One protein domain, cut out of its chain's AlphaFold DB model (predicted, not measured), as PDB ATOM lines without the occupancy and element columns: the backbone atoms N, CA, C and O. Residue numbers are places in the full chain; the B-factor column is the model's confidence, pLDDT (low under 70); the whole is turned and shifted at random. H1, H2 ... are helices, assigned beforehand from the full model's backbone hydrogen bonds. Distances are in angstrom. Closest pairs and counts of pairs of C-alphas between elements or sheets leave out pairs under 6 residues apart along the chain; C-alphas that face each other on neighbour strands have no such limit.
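Overview. This is residues 3 to 106 of the 111 residues of an uncharacterized protein of Planctomycetes bacterium Pla133 (UniProt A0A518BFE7). The longest helix, H1, lies at one far end of a loose, three-ended model, with the small H3 at a second end and H5 with H6 at the third. Between them is a middle of loops with H2 and H4, the two helices whose centres are nearest to the mean of the C-alphas, and with a short antiparallel pairing of residues 64 to 65 with 72 to 73. H4, H5 and H6 follow one another as a turning arm, and residues 99 to 105 stick out free at its end. The printed part has 104 residues with six named helices, H1 to H6 in order along the chain, and no named strand; its class is all helix. The whole is loose, with a radius of gyration of the C-alphas of 16.5 A and spans of 44 by 38 by 26 A.

Along the chain. H1 covers residues 3 to 16 and is 20.1 A long, from C-alpha 3 at (29.684, 204.596, 125.473) to C-alpha 16 at (27.949, 222.285, 116.032). H5, residues 89 to 101, is 18.5 A long, and H4, residues 74 to 85, is 16.1 A long. H2 covers residues 30 to 36, H3 residues 48 to 51 and H6 residues 103 to 106, which ends with C-alpha 106 at (22.727, 248.958, 128.508).

Arrangement. H1 touches no helix and is apart from H2 and H4, for instance. H2 and H4 are close but not clearly touching, their closest C-alphas being those of Val 33 and Val 75 at 7.4 A. They stand at a steep tilt of 65 degrees and run the same way. H4 and H5 are close but not clearly touching, with the C-alphas of Val 83 and Arg 89 closest at 6.6 A. They run opposite ways at a steep tilt of 59 degrees. H5 and H6 are also close but not clearly touching, with the C-alphas of Met 99 and Leu 106 closest at 7.2 A. H3 touches no helix and is apart from H2 and H4, among others. In H1, H2, H4 and H5 every O i to N i+4 pair is within hydrogen-bond range; H3 and H6 are too short for such a pair.

Size, cuts and confidence. The two C-alphas farthest apart are those of Ile 3 and Lys 105, at 47.9 A. The printed part has no cut. The links H1 to H2, H2 to H3 and H3 to H4 are long, the last with 22 residues; H4 to H5 and H5 to H6 are tight. The mean pLDDT of the printed part is 84.5, and residue 3, residue 49 and residues 51 to 62 are under 70.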
ATOM      1  N   ILE A   3      28.473 203.785 125.667       60.62
ATOM      2  CA  ILE A   3      29.684 204.596 125.473       60.62
ATOM      3  C   ILE A   3      29.692 205.257 124.092       60.62
ATOM      4  O   ILE A   3      29.860 206.470 124.031       60.62
ATOM      5  N   ASP A   4      29.403 204.513 123.015       74.38
ATOM      6  CA  ASP A   4      29.382 205.076 121.654       74.38
ATOM      7  C   ASP A   4      28.417 206.253 121.526       74.38
ATOM      8  O   ASP A   4      28.756 207.274 120.940       74.38
ATOM      9  N   ARG A   5      27.218 206.155 122.113       76.44
ATOM     10  CA  ARG A   5      26.208 207.212 121.980       76.44
ATOM     11  C   ARG A   5      26.641 208.503 122.667       76.44
ATOM     12  O   ARG A   5      26.576 209.554 122.047       76.44
ATOM     13  N   HIS A   6      27.116 208.426 123.912       73.12
ATOM     14  CA  HIS A   6      27.585 209.618 124.627       73.12
ATOM     15  C   HIS A   6      28.794 210.260 123.939       73.12
ATOM     16  O   HIS A   6      28.886 211.483 123.872       73.12
ATOM     17  N   PHE A   7      29.692 209.441 123.386       79.81
ATOM     18  CA  PHE A   7      30.831 209.924 122.612       79.81
ATOM     19  C   PHE A   7      30.369 210.638 121.333       79.81
ATOM     20  O   PHE A   7      30.810 211.749 121.050       79.81
ATOM     21  N   HIS A   8      29.426 210.050 120.591       82.94
ATOM     22  CA  HIS A   8      28.838 210.677 119.409       82.94
ATOM     23  C   HIS A   8      28.122 211.991 119.735       82.94
ATOM     24  O   HIS A   8      28.325 212.973 119.023       82.94
ATOM     25  N   ASP A   9      27.334 212.035 120.810       81.50
ATOM     26  CA  ASP A   9      26.618 213.240 121.232       81.50
ATOM     27  C   ASP A   9      27.598 214.373 121.581       81.50
ATOM     28  O   ASP A   9      27.397 215.512 121.152       81.50
ATOM     29  N   TYR A  10      28.696 214.051 122.279       81.19
ATOM     30  CA  TYR A  10      29.782 214.991 122.568       81.19
ATOM     31  C   TYR A  10      30.386 215.567 121.284       81.19
ATOM     32  O   TYR A  10      30.364 216.783 121.085       81.19
ATOM     33  N   PHE A  11      30.877 214.713 120.378       84.88
ATOM     34  CA  PHE A  11      31.531 215.182 119.154       84.88
ATOM     35  C   PHE A  11      30.572 215.953 118.251       84.88
ATOM     36  O   PHE A  11      30.951 216.994 117.721       84.88
ATOM     37  N   ALA A  12      29.316 215.519 118.139       86.31
ATOM     38  CA  ALA A  12      28.305 216.235 117.374       86.31
ATOM     39  C   ALA A  12      28.019 217.624 117.974       86.31
ATOM     40  O   ALA A  12      27.847 218.596 117.239       86.31
ATOM     41  N   ALA A  13      27.974 217.752 119.305       84.88
ATOM     42  CA  ALA A  13      27.798 219.045 119.965       84.88
ATOM     43  C   ALA A  13      29.006 219.971 119.774       84.88
ATOM     44  O   ALA A  13      28.828 221.167 119.525       84.88
ATOM     45  N   VAL A  14      30.222 219.427 119.846       85.06
ATOM     46  CA  VAL A  14      31.468 220.165 119.601       85.06
ATOM     47  C   VAL A  14      31.575 220.599 118.136       85.06
ATOM     48  O   VAL A  14      31.948 221.739 117.859       85.06
ATOM     49  N   GLU A  15      31.171 219.749 117.193       86.94
ATOM     50  CA  GLU A  15      31.113 220.074 115.767       86.94
ATOM     51  C   GLU A  15      30.134 221.227 115.502       86.94
ATOM     52  O   GLU A  15      30.522 222.242 114.919       86.94
ATOM     53  N   ARG A  16      28.911 221.161 116.054       85.31
ATOM     54  CA  ARG A  16      27.949 222.285 116.032       85.31
ATOM     55  C   ARG A  16      28.504 223.550 116.692       85.31
ATOM     56  O   ARG A  16      28.070 224.658 116.373       85.31
ATOM     57  N   ALA A  17      29.457 223.406 117.613       82.06
ATOM     58  CA  ALA A  17      30.145 224.506 118.275       82.06
ATOM     59  C   ALA A  17      31.373 225.055 117.532       82.06
ATOM     60  O   ALA A  17      32.020 225.965 118.056       82.06
ATOM     61  N   GLY A  18      31.666 224.567 116.323       84.00
ATOM     62  CA  GLY A  18      32.833 224.981 115.544       84.00
ATOM     63  C   GLY A  18      34.144 224.414 116.091       84.00
ATOM     64  O   GLY A  18      35.170 225.089 116.047       84.00
ATOM     65  N   GLY A  19      34.103 223.211 116.672       83.31
ATOM     66  CA  GLY A  19      35.275 222.535 117.234       83.31
ATOM     67  C   GLY A  19      35.734 223.089 118.584       83.31
ATOM     68  O   GLY A  19      36.858 222.830 118.998       83.31
ATOM     69  N   GLN A  20      34.902 223.890 119.256       85.06
ATOM     70  CA  GLN A  20      35.256 224.549 120.514       85.06
ATOM     71  C   GLN A  20      34.580 223.867 121.701       85.06
ATOM     72  O   GLN A  20      33.356 223.924 121.837       85.06
ATOM     73  N   ASP A  21      35.388 223.308 122.598       88.69
ATOM     74  CA  ASP A  21      34.934 222.785 123.885       88.69
ATOM     75  C   ASP A  21      34.765 223.922 124.911       88.69
ATOM     76  O   ASP A  21      35.626 224.204 125.750       88.69
ATOM     77  N   ARG A  22      33.680 224.685 124.746       92.75
ATOM     78  CA  ARG A  22      33.356 225.864 125.558       92.75
ATOM     79  C   ARG A  22      31.856 225.995 125.734       92.75
ATOM     80  O   ARG A  22      31.094 225.744 124.798       92.75
ATOM     81  N   CYS A  23      31.436 226.510 126.887       93.75
ATOM     82  CA  CYS A  23      30.046 226.894 127.105       93.75
ATOM     83  C   CYS A  23      29.588 227.867 126.014       93.75
ATOM     84  O   CYS A  23      30.239 228.874 125.729       93.75
ATOM     85  N   PHE A  24      28.448 227.574 125.403       93.75
ATOM     86  CA  PHE A  24      27.858 228.405 124.369       93.75
ATOM     87  C   PHE A  24      27.557 229.815 124.885       93.75
ATOM     88  O   PHE A  24      27.834 230.782 124.181       93.75
ATOM     89  N   LEU A  25      27.082 229.915 126.129       92.94
ATOM     90  CA  LEU A  25      26.620 231.162 126.735       92.94
ATOM     91  C   LEU A  25      27.768 231.998 127.314       92.94
ATOM     92  O   LEU A  25      27.927 233.156 126.946       92.94
ATOM     93  N   CYS A  26      28.593 231.422 128.194       94.25
ATOM     94  CA  CYS A  26      29.637 232.176 128.903       94.25
ATOM     95  C   CYS A  26      31.060 231.962 128.366       94.25
ATOM     96  O   CYS A  26      31.997 232.550 128.897       94.25
ATOM     97  N   ARG A  27      31.246 231.118 127.339       94.50
ATOM     98  CA  ARG A  27      32.533 230.839 126.658       94.50
ATOM     99  C   ARG A  27      33.648 230.221 127.522       94.50
ATOM    100  O   ARG A  27      34.733 229.947 127.000       94.50
ATOM    101  N   ARG A  28      33.372 229.948 128.799       93.88
ATOM    102  CA  ARG A  28      34.253 229.229 129.728       93.88
ATOM    103  C   ARG A  28      34.496 227.789 129.274       93.88
ATOM    104  O   ARG A  28      33.594 227.156 128.716       93.88
ATOM    105  N   THR A  29      35.712 227.307 129.501       91.81
ATOM    106  CA  THR A  29      36.101 225.898 129.343       91.81
ATOM    107  C   THR A  29      35.560 225.053 130.505       91.81
ATOM    108  O   THR A  29      35.172 225.618 131.534       91.81
ATOM    109  N   PRO A  30      35.554 223.712 130.397       89.19
ATOM    110  CA  PRO A  30      35.260 222.845 131.539       89.19
ATOM    111  C   PRO A  30      36.135 223.152 132.771       89.19
ATOM    112  O   PRO A  30      35.618 223.195 133.886       89.19
ATOM    113  N   ALA A  31      37.429 223.431 132.570       87.88
ATOM    114  CA  ALA A  31      38.371 223.763 133.642       87.88
ATOM    115  C   ALA A  31      38.004 225.076 134.357       87.88
ATOM    116  O   ALA A  31      37.946 225.112 135.583       87.88
ATOM    117  N   ASP A  32      37.653 226.125 133.602       90.81
ATOM    118  CA  ASP A  32      37.203 227.407 134.171       90.81
ATOM    119  C   ASP A  32      35.945 227.237 135.043       90.81
ATOM    120  O   ASP A  32      35.745 227.948 136.028       90.81
ATOM    121  N   VAL A  33      35.057 226.312 134.661       89.44
ATOM    122  CA  VAL A  33      33.819 226.030 135.399       89.44
ATOM    123  C   VAL A  33      34.106 225.233 136.671       89.44
ATOM    124  O   VAL A  33      33.528 225.550 137.706       89.44
ATOM    125  N   LYS A  34      35.009 224.245 136.630       86.88
ATOM    126  CA  LYS A  34      35.465 223.531 137.836       86.88
ATOM    127  C   LYS A  34      36.109 224.492 138.834       86.88
ATOM    128  O   LYS A  34      35.704 224.515 139.992       86.88
ATOM    129  N   ALA A  35      36.993 225.367 138.354       86.69
ATOM    130  CA  ALA A  35      37.617 226.399 139.177       86.69
ATOM    131  C   ALA A  35      36.580 227.331 139.824       86.69
ATOM    132  O   ALA A  35      36.695 227.653 141.002       86.69
ATOM    133  N   PHE A  36      35.526 227.715 139.092       85.62
ATOM    134  CA  PHE A  36      34.429 228.518 139.645       85.62
ATOM    135  C   PHE A  36      33.709 227.833 140.818       85.62
ATOM    136  O   PHE A  36      33.271 228.516 141.737       85.62
ATOM    137  N   PHE A  37      33.587 226.505 140.796       83.25
ATOM    138  CA  PHE A  37      32.997 225.742 141.897       83.25
ATOM    139  C   PHE A  37      33.980 225.447 143.041       83.25
ATOM    140  O   PHE A  37      33.588 224.783 143.993       83.25
ATOM    141  N   GLY A  38      35.227 225.922 142.966       83.69
ATOM    142  CA  GLY A  38      36.253 225.618 143.962       83.69
ATOM    143  C   GLY A  38      36.885 224.244 143.760       83.69
ATOM    144  O   GLY A  38      37.172 223.563 144.732       83.69
ATOM    145  N   PHE A  39      37.082 223.808 142.513       84.69
ATOM    146  CA  PHE A  39      37.736 222.539 142.190       84.69
ATOM    147  C   PHE A  39      38.909 222.743 141.231       84.69
ATOM    148  O   PHE A  39      38.872 223.602 140.347       84.69
ATOM    149  N   HIS A  40      39.931 221.906 141.362       82.44
ATOM    150  CA  HIS A  40      40.991 221.760 140.375       82.44
ATOM    151  C   HIS A  40      40.455 221.150 139.066       82.44
ATOM    152  O   HIS A  40      39.323 220.665 138.978       82.44
ATOM    153  N   GLU A  41      41.270 221.170 138.007       79.25
ATOM    154  CA  GLU A  41      40.883 220.638 136.692       79.25
ATOM    155  C   GLU A  41      40.571 219.135 136.729       79.25
ATOM    156  O   GLU A  41      39.658 218.673 136.038       79.25
ATOM    157  N   ASP A  42      41.268 218.384 137.579       79.56
ATOM    158  CA  ASP A  42      41.004 216.965 137.830       79.56
ATOM    159  C   ASP A  42      39.704 216.726 138.619       79.56
ATOM    160  O   ASP A  42      39.233 215.602 138.699       79.56
ATOM    161  N   GLY A  43      39.046 217.781 139.115       73.25
ATOM    162  CA  GLY A  43      37.802 217.681 139.872       73.25
ATOM    163  C   GLY A  43      37.988 217.411 141.364       73.25
ATOM    164  O   GLY A  43      36.994 217.100 142.027       73.25
ATOM    165  N   THR A  44      39.207 217.543 141.895       82.00
ATOM    166  CA  THR A  44      39.463 217.573 143.343       82.00
ATOM    167  C   THR A  44      39.095 218.943 143.933       82.00
ATOM    168  O   THR A  44      39.335 219.961 143.276       82.00
ATOM    169  N   PRO A  45      38.470 219.017 145.123       81.69
ATOM    170  CA  PRO A  45      38.162 220.297 145.759       81.69
ATOM    171  C   PRO A  45      39.426 221.084 146.113       81.69
ATOM    172  O   PRO A  45      40.422 220.522 146.564       81.69
ATOM    173  N   ILE A  46      39.346 222.400 145.957       80.94
ATOM    174  CA  ILE A  46      40.292 223.379 146.484       80.94
ATOM    175  C   ILE A  46      39.852 223.686 147.918       80.94
ATOM    176  O   ILE A  46      38.682 223.992 148.141       80.94
ATOM    177  N   ASP A  47      40.773 223.588 148.879       72.88
ATOM    178  CA  ASP A  47      40.530 223.909 150.294       72.88
ATOM    179  C   ASP A  47      39.300 223.183 150.884       72.88
ATOM    180  O   ASP A  47      38.434 223.777 151.527       72.88
ATOM    181  N   ALA A  48      39.220 221.867 150.649       70.75
ATOM    182  CA  ALA A  48      38.074 221.022 151.003       70.75
ATOM    183  C   ALA A  48      37.623 221.166 152.469       70.75
ATOM    184  O   ALA A  48      36.423 221.266 152.731       70.75
ATOM    185  N   ASP A  49      38.587 221.235 153.391       67.94
ATOM    186  CA  ASP A  49      38.369 221.355 154.838       67.94
ATOM    187  C   ASP A  49      37.750 222.714 155.236       67.94
ATOM    188  O   ASP A  49      37.083 222.827 156.263       67.94
ATOM    189  N   GLU A  50      37.965 223.771 154.440       72.00
ATOM    190  CA  GLU A  50      37.420 225.114 154.699       72.00
ATOM    191  C   GLU A  50      35.948 225.214 154.278       72.00
ATOM    192  O   GLU A  50      35.141 225.867 154.946       72.00
ATOM    193  N   TYR A  51      35.587 224.537 153.187       67.06
ATOM    194  CA  TYR A  51      34.258 224.615 152.578       67.06
ATOM    195  C   TYR A  51      33.358 223.407 152.881       67.06
ATOM    196  O   TYR A  51      32.222 223.368 152.403       67.06
ATOM    197  N   GLY A  52      33.831 222.441 153.680       68.56
ATOM    198  CA  GLY A  52      33.096 221.210 153.999       68.56
ATOM    199  C   GLY A  52      32.827 220.354 152.758       68.56
ATOM    200  O   GLY A  52      31.727 219.825 152.579       68.56
ATOM    201  N   LEU A  53      33.799 220.317 151.840       66.69
ATOM    202  CA  LEU A  53      33.727 219.621 150.553       66.69
ATOM    203  C   LEU A  53      34.552 218.326 150.554       66.69
ATOM    204  O   LEU A  53      34.857 217.811 149.479       66.69
ATOM    205  N   GLU A  54      34.911 217.791 151.726       65.94
ATOM    206  CA  GLU A  54      35.883 216.695 151.856       65.94
ATOM    207  C   GLU A  54      35.467 215.420 151.097       65.94
ATOM    208  O   GLU A  54      36.323 214.672 150.627       65.94
ATOM    209  N   ASP A  55      34.160 215.222 150.897       63.00
ATOM    210  CA  ASP A  55      33.584 214.059 150.209       63.00
ATOM    211  C   ASP A  55      33.020 214.368 148.804       63.00
ATOM    212  O   ASP A  55      32.414 213.500 148.161       63.00
ATOM    213  N   VAL A  56      33.182 215.595 148.291       64.25
ATOM    214  CA  VAL A  56      32.662 215.976 146.968       64.25
ATOM    215  C   VAL A  56      33.750 215.783 145.918       64.25
ATOM    216  O   VAL A  56      34.714 216.531 145.864       64.25
ATOM    217  N   VAL A  57      33.585 214.809 145.022       63.72
ATOM    218  CA  VAL A  57      34.496 214.617 143.882       63.72
ATOM    219  C   VAL A  57      33.740 214.893 142.583       63.72
ATOM    220  O   VAL A  57      32.781 214.192 142.250       63.72
ATOM    221  N   LEU A  58      34.178 215.901 141.819       67.00
ATOM    222  CA  LEU A  58      33.576 216.270 140.526       67.00
ATOM    223  C   LEU A  58      34.032 215.377 139.357       67.00
ATOM    224  O   LEU A  58      33.758 215.701 138.204       67.00
ATOM    225  N   ASP A  59      34.679 214.241 139.618       57.62
ATOM    226  CA  ASP A  59      35.240 213.345 138.587       57.62
ATOM    227  C   ASP A  59      34.195 212.850 137.566       57.62
ATOM    228  O   ASP A  59      34.525 212.445 136.453       57.62
ATOM    229  N   ARG A  60      32.907 212.861 137.949       51.47
ATOM    230  CA  ARG A  60      31.772 212.378 137.135       51.47
ATOM    231  C   ARG A  60      30.623 213.368 136.982       51.47
ATOM    232  O   ARG A  60      29.604 213.014 136.390       51.47
ATOM    233  N   LEU A  61      30.739 214.571 137.537       54.22
ATOM    234  CA  LEU A  61      29.727 215.595 137.318       54.22
ATOM    235  C   LEU A  61      30.089 216.334 136.036       54.22
ATOM    236  O   LEU A  61      31.098 217.034 135.962       54.22
ATOM    237  N   ASP A  62      29.249 216.144 135.022       68.00
ATOM    238  CA  ASP A  62      29.299 216.861 133.756       68.00
ATOM    239  C   ASP A  62      29.096 218.363 134.030       68.00
ATOM    240  O   ASP A  62      27.994 218.901 133.935       68.00
ATOM    241  N   VAL A  63      30.181 219.071 134.368       87.00
ATOM    242  CA  VAL A  63      30.217 220.544 134.485       87.00
ATOM    243  C   VAL A  63      29.800 221.228 133.178       87.00
ATOM    244  O   VAL A  63      29.506 222.425 133.161       87.00
ATOM    245  N   MET A  64      29.753 220.448 132.096       89.38
ATOM    246  CA  MET A  64      29.319 220.781 130.753       89.38
ATOM    247  C   MET A  64      28.318 219.739 130.251       89.38
ATOM    248  O   MET A  64      28.627 218.555 130.180       89.38
ATOM    249  N   SER A  65      27.142 220.187 129.824       89.75
ATOM    250  CA  SER A  65      26.172 219.354 129.119       89.75
ATOM    251  C   SER A  65      26.381 219.454 127.612       89.75
ATOM    252  O   SER A  65      26.352 220.552 127.055       89.75
ATOM    253  N   TYR A  66      26.521 218.304 126.949       88.69
ATOM    254  CA  TYR A  66      26.641 218.180 125.488       88.69
ATOM    255  C   TYR A  66      25.383 217.608 124.824       88.69
ATOM    256  O   TYR A  66      25.365 217.364 123.622       88.69
ATOM    257  N   ARG A  67      24.312 217.383 125.594       86.44
ATOM    258  CA  ARG A  67      23.088 216.737 125.086       86.44
ATOM    259  C   ARG A  67      22.193 217.669 124.264       86.44
ATOM    260  O   ARG A  67      21.318 217.192 123.551       86.44
ATOM    261  N   GLY A  68      22.377 218.983 124.394       84.69
ATOM    262  CA  GLY A  68      21.596 219.998 123.682       84.69
ATOM    263  C   GLY A  68      22.182 220.382 122.321       84.69
ATOM    264  O   GLY A  68      23.170 219.820 121.851       84.69
ATOM    265  N   GLU A  69      21.603 221.402 121.685       88.56
ATOM    266  CA  GLU A  69      22.097 221.921 120.399       88.56
ATOM    267  C   GLU A  69      23.534 222.440 120.479       88.56
ATOM    268  O   GLU A  69      24.288 222.349 119.511       88.56
ATOM    269  N   ARG A  70      23.935 222.976 121.632       90.44
ATOM    270  CA  ARG A  70      25.283 223.484 121.885       90.44
ATOM    271  C   ARG A  70      25.706 223.133 123.314       90.44
ATOM    272  O   ARG A  70      24.829 222.988 124.166       90.44
ATOM    273  N   PRO A  71      27.016 223.030 123.595       92.06
ATOM    274  CA  PRO A  71      27.494 222.777 124.949       92.06
ATOM    275  C   PRO A  71      27.089 223.899 125.917       92.06
ATOM    276  O   PRO A  71      27.273 225.074 125.598       92.06
ATOM    277  N   VAL A  72      26.584 223.572 127.107       93.31
ATOM    278  CA  VAL A  72      26.216 224.557 128.149       93.31
ATOM    279  C   VAL A  72      26.771 224.113 129.498       93.31
ATOM    280  O   VAL A  72      26.639 222.947 129.859       93.31
ATOM    281  N   CYS A  73      27.391 225.027 130.249       93.75
ATOM    282  CA  CYS A  73      27.930 224.700 131.568       93.75
ATOM    283  C   CYS A  73      26.860 224.687 132.663       93.75
ATOM    284  O   CYS A  73      25.865 225.413 132.586       93.75
ATOM    285  N   ALA A  74      27.121 223.927 133.728       91.12
ATOM    286  CA  ALA A  74      26.251 223.823 134.896       91.12
ATOM    287  C   ALA A  74      25.925 225.193 135.519       91.12
ATOM    288  O   ALA A  74      24.786 225.437 135.896       91.12
ATOM    289  N   VAL A  75      26.880 226.133 135.545       92.12
ATOM    290  CA  VAL A  75      26.645 227.499 136.054       92.12
ATOM    291  C   VAL A  75      25.578 228.227 135.236       92.12
ATOM    292  O   VAL A  75      24.668 228.831 135.798       92.12
ATOM    293  N   CYS A  76      25.669 228.198 133.905       94.31
ATOM    294  CA  CYS A  76      24.678 228.861 133.060       94.31
ATOM    295  C   CYS A  76      23.312 228.172 133.139       94.31
ATOM    296  O   CYS A  76      22.304 228.869 133.177       94.31
ATOM    297  N   GLN A  77      23.287 226.838 133.207       92.38
ATOM    298  CA  GLN A  77      22.053 226.075 133.392       92.38
ATOM    299  C   GLN A  77      21.355 226.460 134.704       92.38
ATOM    300  O   GLN A  77      20.198 226.863 134.674       92.38
ATOM    301  N   LEU A  78      22.082 226.453 135.829       91.31
ATOM    302  CA  LEU A  78      21.549 226.840 137.141       91.31
ATOM    303  C   LEU A  78      20.991 228.269 137.148       91.31
ATOM    304  O   LEU A  78      19.945 228.515 137.742       91.31
ATOM    305  N   ASN A  79      21.660 229.209 136.475       91.88
ATOM    306  CA  ASN A  79      21.164 230.583 136.366       91.88
ATOM    307  C   ASN A  79      19.849 230.661 135.579       91.88
ATOM    308  O   ASN A  79      18.933 231.365 135.996       91.88
ATOM    309  N   LEU A  80      19.741 229.943 134.456       92.88
ATOM    310  CA  LEU A  80      18.504 229.898 133.674       92.88
ATOM    311  C   LEU A  80      17.364 229.248 134.468       92.88
ATOM    312  O   LEU A  80      16.264 229.798 134.502       92.88
ATOM    313  N   ASP A  81      17.643 228.141 135.156       92.94
ATOM    314  CA  ASP A  81      16.665 227.437 135.988       92.94
ATOM    315  C   ASP A  81      16.177 228.319 137.148       92.94
ATOM    316  O   ASP A  81      14.979 228.386 137.415       92.94
ATOM    317  N   ALA A  82      17.077 229.060 137.803       93.19
ATOM    318  CA  ALA A  82      16.716 229.993 138.867       93.19
ATOM    319  C   ALA A  82      15.805 231.128 138.364       93.19
ATOM    320  O   ALA A  82      14.813 231.459 139.016       93.19
ATOM    321  N   VAL A  83      16.107 231.701 137.193       94.06
ATOM    322  CA  VAL A  83      15.272 232.740 136.566       94.06
ATOM    323  C   VAL A  83      13.888 232.196 136.220       94.06
ATOM    324  O   VAL A  83      12.886 232.868 136.469       94.06
ATOM    325  N   GLU A  84      13.822 230.986 135.667       92.94
ATOM    326  CA  GLU A  84      12.564 230.316 135.347       92.94
ATOM    327  C   GLU A  84      11.723 230.073 136.606       92.94
ATOM    328  O   GLU A  84      10.557 230.464 136.649       92.94
ATOM    329  N   LEU A  85      12.318 229.493 137.653       94.00
ATOM    330  CA  LEU A  85      11.643 229.203 138.923       94.00
ATOM    331  C   LEU A  85      11.140 230.469 139.629       94.00
ATOM    332  O   LEU A  85      10.120 230.427 140.314       94.00
ATOM    333  N   ALA A  86      11.813 231.603 139.429       95.38
ATOM    334  CA  ALA A  86      11.379 232.905 139.923       95.38
ATOM    335  C   ALA A  86      10.263 233.556 139.072       95.38
ATOM    336  O   ALA A  86       9.867 234.689 139.348       95.38
ATOM    337  N   GLY A  87       9.763 232.889 138.022       94.00
ATOM    338  CA  GLY A  87       8.770 233.442 137.093       94.00
ATOM    339  C   GLY A  87       9.330 234.526 136.163       94.00
ATOM    340  O   GLY A  87       8.578 235.296 135.568       94.00
ATOM    341  N   GLY A  88      10.656 234.612 136.025       94.88
ATOM    342  CA  GLY A  88      11.356 235.679 135.310       94.88
ATOM    343  C   GLY A  88      11.431 235.516 133.789       94.88
ATOM    344  O   GLY A  88      12.075 236.338 133.138       94.88
ATOM    345  N   ARG A  89      10.792 234.494 133.201       92.94
ATOM    346  CA  ARG A  89      10.901 234.161 131.765       92.94
ATOM    347  C   ARG A  89      10.643 235.356 130.843       92.94
ATOM    348  O   ARG A  89      11.439 235.632 129.946       92.94
ATOM    349  N   ASP A  90       9.569 236.102 131.087       94.81
ATOM    350  CA  ASP A  90       9.215 237.255 130.252       94.81
ATOM    351  C   ASP A  90      10.209 238.410 130.402       94.81
ATOM    352  O   ASP A  90      10.481 239.133 129.440       94.81
ATOM    353  N   ILE A  91      10.759 238.596 131.606       94.56
ATOM    354  CA  ILE A  91      11.801 239.595 131.864       94.56
ATOM    355  C   ILE A  91      13.064 239.205 131.101       94.56
ATOM    356  O   ILE A  91      13.600 240.034 130.368       94.56
ATOM    357  N   LEU A  92      13.488 237.942 131.197       93.06
ATOM    358  CA  LEU A  92      14.654 237.424 130.487       93.06
ATOM    359  C   LEU A  92      14.524 237.622 128.973       93.06
ATOM    360  O   LEU A  92      15.447 238.134 128.345       93.06
ATOM    361  N   ALA A  93      13.367 237.308 128.387       93.31
ATOM    362  CA  ALA A  93      13.126 237.516 126.960       93.31
ATOM    363  C   ALA A  93      13.243 238.994 126.543       93.31
ATOM    364  O   ALA A  93      13.758 239.303 125.466       93.31
ATOM    365  N   ARG A  94      12.783 239.929 127.387       94.38
ATOM    366  CA  ARG A  94      12.941 241.370 127.132       94.38
ATOM    367  C   ARG A  94      14.392 241.822 127.261       94.38
ATOM    368  O   ARG A  94      14.845 242.558 126.393       94.38
ATOM    369  N   VAL A  95      15.108 241.364 128.288       92.25
ATOM    370  CA  VAL A  95      16.531 241.688 128.486       92.25
ATOM    371  C   VAL A  95      17.362 241.178 127.312       92.25
ATOM    372  O   VAL A  95      18.141 241.937 126.750       92.25
ATOM    373  N   LEU A  96      17.146 239.937 126.867       92.94
ATOM    374  CA  LEU A  96      17.842 239.382 125.701       92.94
ATOM    375  C   LEU A  96      17.599 240.216 124.438       92.94
ATOM    376  O   LEU A  96      18.541 240.482 123.696       92.94
ATOM    377  N   ARG A  97      16.365 240.684 124.215       94.56
ATOM    378  CA  ARG A  97      16.058 241.592 123.102       94.56
ATOM    379  C   ARG A  97      16.812 242.914 123.222       94.56
ATOM    380  O   ARG A  97      17.434 243.339 122.261       94.56
ATOM    381  N   GLN A  98      16.809 243.535 124.400       93.50
ATOM    382  CA  GLN A  98      17.552 244.777 124.632       93.50
ATOM    383  C   GLN A  98      19.056 244.587 124.405       93.50
ATOM    384  O   GLN A  98      19.702 245.452 123.830       93.50
ATOM    385  N   MET A  99      19.621 243.446 124.804       92.50
ATOM    386  CA  MET A  99      21.033 243.139 124.562       92.50
ATOM    387  C   MET A  99      21.368 242.994 123.076       92.50
ATOM    388  O   MET A  99      22.497 243.282 122.684       92.50
ATOM    389  N   LEU A 100      20.412 242.540 122.261       92.06
ATOM    390  CA  LEU A 100      20.578 242.389 120.816       92.06
ATOM    391  C   LEU A 100      20.367 243.713 120.069       92.06
ATOM    392  O   LEU A 100      21.170 244.048 119.202       92.06
ATOM    393  N   ASP A 101      19.329 244.466 120.435       94.06
ATOM    394  CA  ASP A 101      18.843 245.611 119.652       94.06
ATOM    395  C   ASP A 101      19.279 246.973 120.223       94.06
ATOM    396  O   ASP A 101      19.311 247.976 119.512       94.06
ATOM    397  N   GLU A 102      19.606 247.032 121.515       91.00
ATOM    398  CA  GLU A 102      19.836 248.270 122.273       91.00
ATOM    399  C   GLU A 102      21.121 248.217 123.118       91.00
ATOM    400  O   GLU A 102      21.229 248.907 124.133       91.00
ATOM    401  N   ARG A 103      22.105 247.406 122.703       85.25
ATOM    402  CA  ARG A 103      23.341 247.133 123.459       85.25
ATOM    403  C   ARG A 103      24.014 248.392 124.015       85.25
ATOM    404  O   ARG A 103      24.407 248.394 125.179       85.25
ATOM    405  N   ASP A 104      24.115 249.446 123.208       86.06
ATOM    406  CA  ASP A 104      24.809 250.690 123.571       86.06
ATOM    407  C   ASP A 104      24.131 251.443 124.725       86.06
ATOM    408  O   ASP A 104      24.782 252.201 125.434       86.06
ATOM    409  N   LYS A 105      22.833 251.213 124.954       85.50
ATOM    410  CA  LYS A 105      22.074 251.838 126.048       85.50
ATOM    411  C   LYS A 105      22.168 251.073 127.367       85.50
ATOM    412  O   LYS A 105      21.722 251.578 128.393       85.50
ATOM    413  N   LEU A 106      22.651 249.830 127.332       84.44
ATOM    414  CA  LEU A 106      22.727 248.958 128.508       84.44
ATOM    415  C   LEU A 106      24.043 249.099 129.271       84.44
ATOM    416  O   LEU A 106      24.134 248.640 130.409       84.44
TER     417      LEU A 106